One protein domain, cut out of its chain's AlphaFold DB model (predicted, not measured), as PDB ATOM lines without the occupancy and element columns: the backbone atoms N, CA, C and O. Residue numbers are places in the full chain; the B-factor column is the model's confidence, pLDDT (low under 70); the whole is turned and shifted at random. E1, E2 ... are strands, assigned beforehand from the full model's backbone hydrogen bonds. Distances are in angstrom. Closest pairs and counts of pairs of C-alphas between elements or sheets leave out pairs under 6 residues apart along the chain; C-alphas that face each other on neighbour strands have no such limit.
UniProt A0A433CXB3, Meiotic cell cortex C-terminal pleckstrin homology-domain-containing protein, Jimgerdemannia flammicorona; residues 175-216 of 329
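Overview. This is residues 175 to 216 of the 329 residues of the protein "Meiotic cell cortex C-terminal pleckstrin homology-domain-containing protein" of Jimgerdemannia flammicorona (UniProt A0A433CXB3). A thin, strongly twisted ribbon of three antiparallel strands is built round one long strand, E2, whose first part pairs with E1 and whose later part pairs with E3, and two hairpins share it nearly end to end. The wide loop of residues 179 to 192 makes one end of the long axis, the tight turn between E2 and E3 makes the other, where residues 200 to 205 stick out, and a tail follows E3. The printed part has 42 residues with three named strands, E1, E2 and E3 along the chain and in the same order across the sheet, and no named helix; the class is all strand, though under half of the residues, 17 of 42, are in named elements. The whole is only just extended, close to loose, with a radius of gyration of the C-alphas of 13.7 A, and its flat outline spans 42 by 25 by 11 A.

Arrangement. E1, residues 175 to 178, and E2, residues 193 to 200, form a hairpin of antiparallel neighbours, with 122 degrees between their directions. The C-alphas of Gly 175 and Phe 196 face each other at 4.1 A. N 178 and O 193 are within hydrogen-bond range at 2.8 A, as are N 176 and O 195 at 2.9 A. E2 and E3, residues 205 to 209, form the second hairpin, antiparallel with 146 degrees between their directions. The C-alphas of Phe 197 and Trp 208 face each other at 4.4 A, and N 200 and O 205 are within hydrogen-bond range at 2.9 A, as are N 209 and O 196 at 3.0 A. The pairing is staggered: E2 pairs with E1 over residues 193 to 196 and with E3 over residues 196 to 200. E1 and E3 are edge strands and are apart; E2 is the inner strand. Together they are a meander, each strand the antiparallel neighbour of the one before.

Along the chain. E1 begins at C-alpha 175, (-23.986, -35.153, -33.548), and measures 9.9 A from first to last C-alpha. E2, the longest strand with 8 residues, measures 21.7 A and ends at C-alpha 200, (-21.309, -39.232, -48.304). E3 measures 13.6 A and ends at C-alpha 209, (-16.453, -32.257, -38.083).

Size, cuts and confidence. The two C-alphas farthest apart, those of Gly 185 and Phe 202, are 42.3 A from each other. The printed part has no cut. The link from E1 to E2, 14 residues, is long; that from E2 to E3, 4 residues, is tight. The mean pLDDT of the printed part is 80.8, and residues 183 to 185 and 214 to 216 are under 70.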
ATOM      1  N   GLY A 175     -24.994 -35.620 -34.504       89.88
ATOM      2  CA  GLY A 175     -23.986 -35.153 -33.548       89.88
ATOM      3  C   GLY A 175     -23.755 -36.122 -32.387       89.88
ATOM      4  O   GLY A 175     -24.457 -36.038 -31.382       89.88
ATOM      5  N   MET A 176     -22.728 -36.969 -32.482       87.50
ATOM      6  CA  MET A 176     -22.399 -38.012 -31.498       87.50
ATOM      7  C   MET A 176     -21.227 -37.613 -30.581       87.50
ATOM      8  O   MET A 176     -20.417 -36.746 -30.917       87.50
ATOM      9  N   TYR A 177     -21.093 -38.276 -29.428       87.19
ATOM     10  CA  TYR A 177     -19.940 -38.123 -28.533       87.19
ATOM     11  C   TYR A 177     -18.897 -39.222 -28.765       87.19
ATOM     12  O   TYR A 177     -19.170 -40.406 -28.572       87.19
ATOM     13  N   LYS A 178     -17.669 -38.826 -29.112       85.50
ATOM     14  CA  LYS A 178     -16.487 -39.693 -29.055       85.50
ATOM     15  C   LYS A 178     -15.968 -39.720 -27.619       85.50
ATOM     16  O   LYS A 178     -15.415 -38.729 -27.135       85.50
ATOM     17  N   TYR A 179     -16.096 -40.876 -26.979       84.00
ATOM     18  CA  TYR A 179     -15.397 -41.206 -25.742       84.00
ATOM     19  C   TYR A 179     -14.013 -41.778 -26.069       84.00
ATOM     20  O   TYR A 179     -13.880 -42.676 -26.902       84.00
ATOM     21  N   THR A 180     -12.973 -41.259 -25.425       76.56
ATOM     22  CA  THR A 180     -11.634 -41.864 -25.399       76.56
ATOM     23  C   THR A 180     -11.457 -42.660 -24.106       76.56
ATOM     24  O   THR A 180     -12.143 -42.406 -23.117       76.56
ATOM     25  N   ARG A 181     -10.538 -43.632 -24.087       78.31
ATOM     26  CA  ARG A 181     -10.015 -44.162 -22.816       78.31
ATOM     27  C   ARG A 181      -9.023 -43.152 -22.232       78.31
ATOM     28  O   ARG A 181      -8.415 -42.391 -22.988       78.31
ATOM     29  N   ARG A 182      -8.871 -43.134 -20.907       76.44
ATOM     30  CA  ARG A 182      -7.764 -42.420 -20.249       76.44
ATOM     31  C   ARG A 182      -6.446 -43.110 -20.630       76.44
ATOM     32  O   ARG A 182      -6.428 -44.330 -20.765       76.44
ATOM     33  N   ALA A 183      -5.373 -42.342 -20.819       66.25
ATOM     34  CA  ALA A 183      -4.061 -42.895 -21.178       66.25
ATOM     35  C   ALA A 183      -3.347 -43.559 -19.986       66.25
ATOM     36  O   ALA A 183      -2.570 -44.482 -20.179       66.25
ATOM     37  N   VAL A 184      -3.637 -43.106 -18.762       68.75
ATOM     38  CA  VAL A 184      -3.134 -43.669 -17.501       68.75
ATOM     39  C   VAL A 184      -4.295 -43.706 -16.505       68.75
ATOM     40  O   VAL A 184      -5.081 -42.755 -16.438       68.75
ATOM     41  N   GLY A 185      -4.406 -44.802 -15.748       66.56
ATOM     42  CA  GLY A 185      -5.536 -45.089 -14.860       66.56
ATOM     43  C   GLY A 185      -6.762 -45.571 -15.640       66.56
ATOM     44  O   GLY A 185      -7.387 -44.804 -16.371       66.56
ATOM     45  N   GLY A 186      -7.109 -46.853 -15.498       74.19
ATOM     46  CA  GLY A 186      -8.167 -47.494 -16.285       74.19
ATOM     47  C   GLY A 186      -9.526 -46.795 -16.162       74.19
ATOM     48  O   GLY A 186     -10.044 -46.604 -15.066       74.19
ATOM     49  N   GLY A 187     -10.121 -46.425 -17.298       74.94
ATOM     50  CA  GLY A 187     -11.441 -45.800 -17.335       74.94
ATOM     51  C   GLY A 187     -11.760 -45.095 -18.653       74.94
ATOM     52  O   GLY A 187     -10.914 -44.941 -19.540       74.94
ATOM     53  N   ILE A 188     -13.008 -44.643 -18.768       74.75
ATOM     54  CA  ILE A 188     -13.449 -43.738 -19.834       74.75
ATOM     55  C   ILE A 188     -13.009 -42.308 -19.476       74.75
ATOM     56  O   ILE A 188     -13.004 -41.918 -18.308       74.75
ATOM     57  N   SER A 189     -12.613 -41.529 -20.481       73.50
ATOM     58  CA  SER A 189     -12.335 -40.099 -20.345       73.50
ATOM     59  C   SER A 189     -13.616 -39.334 -20.013       73.50
ATOM     60  O   SER A 189     -14.574 -39.363 -20.786       73.50
ATOM     61  N   GLU A 190     -13.600 -38.595 -18.902       72.94
ATOM     62  CA  GLU A 190     -14.633 -37.613 -18.541       72.94
ATOM     63  C   GLU A 190     -14.805 -36.560 -19.651       72.94
ATOM     64  O   GLU A 190     -15.918 -36.145 -19.982       72.94
ATOM     65  N   TYR A 191     -13.696 -36.168 -20.288       79.06
ATOM     66  CA  TYR A 191     -13.713 -35.265 -21.428       79.06
ATOM     67  C   TYR A 191     -14.147 -36.019 -22.694       79.06
ATOM     68  O   TYR A 191     -13.374 -36.782 -23.284       79.06
ATOM     69  N   ARG A 192     -15.405 -35.798 -23.100       83.69
ATOM     70  CA  ARG A 192     -16.040 -36.388 -24.291       83.69
ATOM     71  C   ARG A 192     -16.115 -35.390 -25.446       83.69
ATOM     72  O   ARG A 192     -16.626 -34.282 -25.304       83.69
ATOM     73  N   HIS A 193     -15.645 -35.785 -26.628       84.44
ATOM     74  CA  HIS A 193     -15.622 -34.905 -27.800       84.44
ATOM     75  C   HIS A 193     -16.927 -35.046 -28.596       84.44
ATOM     76  O   HIS A 193     -17.113 -36.053 -29.280       84.44
ATOM     77  N   LYS A 194     -17.810 -34.035 -28.586       88.69
ATOM     78  CA  LYS A 194     -18.919 -33.992 -29.556       88.69
ATOM     79  C   LYS A 194     -18.359 -33.776 -30.966       88.69
ATOM     80  O   LYS A 194     -17.497 -32.914 -31.159       88.69
ATOM     81  N   ARG A 195     -18.822 -34.559 -31.938       89.06
ATOM     82  CA  ARG A 195     -18.511 -34.421 -33.369       89.06
ATOM     83  C   ARG A 195     -19.767 -34.722 -34.181       89.06
ATOM     84  O   ARG A 195     -20.572 -35.559 -33.779       89.06
ATOM     85  N   PHE A 196     -19.951 -34.024 -35.292       90.56
ATOM     86  CA  PHE A 196     -20.994 -34.346 -36.263       90.56
ATOM     87  C   PHE A 196     -20.435 -35.377 -37.247       90.56
ATOM     88  O   PHE A 196     -19.301 -35.209 -37.692       90.56
ATOM     89  N   PHE A 197     -21.187 -36.437 -37.549       90.19
ATOM     90  CA  PHE A 197     -20.767 -37.549 -38.413       90.19
ATOM     91  C   PHE A 197     -21.790 -37.770 -39.526       90.19
ATOM     92  O   PHE A 197     -22.982 -37.816 -39.231       90.19
ATOM     93  N   TRP A 198     -21.347 -37.952 -40.773       91.00
ATOM     94  CA  TRP A 198     -22.227 -38.221 -41.922       91.00
ATOM     95  C   TRP A 198     -21.552 -39.115 -42.967       91.00
ATOM     96  O   TRP A 198     -20.326 -39.126 -43.102       91.00
ATOM     97  N   VAL A 199     -22.355 -39.865 -43.725       90.56
ATOM     98  CA  VAL A 199     -21.886 -40.716 -44.827       90.56
ATOM     99  C   VAL A 199     -22.154 -40.035 -46.165       90.56
ATOM    100  O   VAL A 199     -23.293 -39.719 -46.495       90.56
ATOM    101  N   HIS A 200     -21.123 -39.837 -46.984       88.56
ATOM    102  CA  HIS A 200     -21.309 -39.232 -48.304       88.56
ATOM    103  C   HIS A 200     -22.037 -40.206 -49.264       88.56
ATOM    104  O   HIS A 200     -21.506 -41.299 -49.514       88.56
ATOM    105  N   PRO A 201     -23.203 -39.823 -49.843       84.38
ATOM    106  CA  PRO A 201     -24.122 -40.733 -50.541       84.38
ATOM    107  C   PRO A 201     -23.476 -41.630 -51.602       84.38
ATOM    108  O   PRO A 201     -23.763 -42.822 -51.691       84.38
ATOM    109  N   PHE A 202     -22.590 -41.048 -52.412       84.94
ATOM    110  CA  PHE A 202     -22.080 -41.685 -53.626       84.94
ATOM    111  C   PHE A 202     -20.761 -42.435 -53.421       84.94
ATOM    112  O   PHE A 202     -20.455 -43.346 -54.187       84.94
ATOM    113  N   THR A 203     -19.975 -42.081 -52.397       85.44
ATOM    114  CA  THR A 203     -18.655 -42.696 -52.146       85.44
ATOM    115  C   THR A 203     -18.644 -43.671 -50.974       85.44
ATOM    116  O   THR A 203     -17.667 -44.399 -50.826       85.44
ATOM    117  N   LYS A 204     -19.712 -43.721 -50.158       84.25
ATOM    118  CA  LYS A 204     -19.798 -44.562 -48.944       84.25
ATOM    119  C   LYS A 204     -18.659 -44.274 -47.951       84.25
ATOM    120  O   LYS A 204     -18.152 -45.157 -47.261       84.25
ATOM    121  N   THR A 205     -18.253 -43.010 -47.909       86.00
ATOM    122  CA  THR A 205     -17.215 -42.475 -47.029       86.00
ATOM    123  C   THR A 205     -17.851 -41.921 -45.763       86.00
ATOM    124  O   THR A 205     -18.789 -41.134 -45.873       86.00
ATOM    125  N   LEU A 206     -17.305 -42.249 -44.592       89.62
ATOM    126  CA  LEU A 206     -17.610 -41.548 -43.345       89.62
ATOM    127  C   LEU A 206     -16.761 -40.274 -43.236       89.62
ATOM    128  O   LEU A 206     -15.532 -40.328 -43.333       89.62
ATOM    129  N   TYR A 207     -17.434 -39.152 -42.999       87.75
ATOM    130  CA  TYR A 207     -16.852 -37.846 -42.699       87.75
ATOM    131  C   TYR A 207     -17.253 -37.395 -41.290       87.75
ATOM    132  O   TYR A 207     -18.276 -37.836 -40.755       87.75
ATOM    133  N   TRP A 208     -16.464 -36.494 -40.699       90.00
ATOM    134  CA  TRP A 208     -16.813 -35.829 -39.447       90.00
ATOM    135  C   TRP A 208     -16.294 -34.392 -39.353       90.00
ATOM    136  O   TRP A 208     -15.422 -33.974 -40.112       90.00
ATOM    137  N   SER A 209     -16.829 -33.643 -38.389       86.75
ATOM    138  CA  SER A 209     -16.453 -32.257 -38.083       86.75
ATOM    139  C   SER A 209     -16.777 -31.889 -36.628       86.75
ATOM    140  O   SER A 209     -17.462 -32.623 -35.907       86.75
ATOM    141  N   ALA A 210     -16.297 -30.730 -36.166       86.38
ATOM    142  CA  ALA A 210     -16.656 -30.178 -34.854       86.38
ATOM    143  C   ALA A 210     -18.103 -29.638 -34.787       86.38
ATOM    144  O   ALA A 210     -18.732 -29.719 -33.732       86.38
ATOM    145  N   SER A 211     -18.633 -29.127 -35.901       83.56
ATOM    146  CA  SER A 211     -19.975 -28.539 -36.044       83.56
ATOM    147  C   SER A 211     -20.679 -29.053 -37.306       83.56
ATOM    148  O   SER A 211     -20.018 -29.433 -38.271       83.56
ATOM    149  N   GLU A 212     -22.016 -29.074 -37.308       80.19
ATOM    150  CA  GLU A 212     -22.827 -29.509 -38.461       80.19
ATOM    151  C   GLU A 212     -22.498 -28.655 -39.710       80.19
ATOM    152  O   GLU A 212     -22.532 -27.421 -39.631       80.19
ATOM    153  N   PRO A 213     -22.138 -29.266 -40.857       71.19
ATOM    154  CA  PRO A 213     -21.730 -28.526 -42.047       71.19
ATOM    155  C   PRO A 213     -22.890 -27.672 -42.576       71.19
ATOM    156  O   PRO A 213     -23.987 -28.164 -42.818       71.19
ATOM    157  N   GLY A 214     -22.636 -26.372 -42.749       65.25
ATOM    158  CA  GLY A 214     -23.651 -25.369 -43.097       65.25
ATOM    159  C   GLY A 214     -24.159 -24.546 -41.906       65.25
ATOM    160  O   GLY A 214     -24.657 -23.441 -42.116       65.25
ATOM    161  N   VAL A 215     -23.956 -24.996 -40.661       63.28
ATOM    162  CA  VAL A 215     -24.258 -24.207 -39.451       63.28
ATOM    163  C   VAL A 215     -23.093 -23.255 -39.150       63.28
ATOM    164  O   VAL A 215     -22.315 -23.435 -38.212       63.28
ATOM    165  N   MET A 216     -22.958 -22.229 -39.993       51.72
ATOM    166  CA  MET A 216     -22.027 -21.122 -39.766       51.72
ATOM    167  C   MET A 216     -22.573 -20.231 -38.643       51.72
ATOM    168  O   MET A 216     -23.575 -19.536 -38.821       51.72
TER     169      MET A 216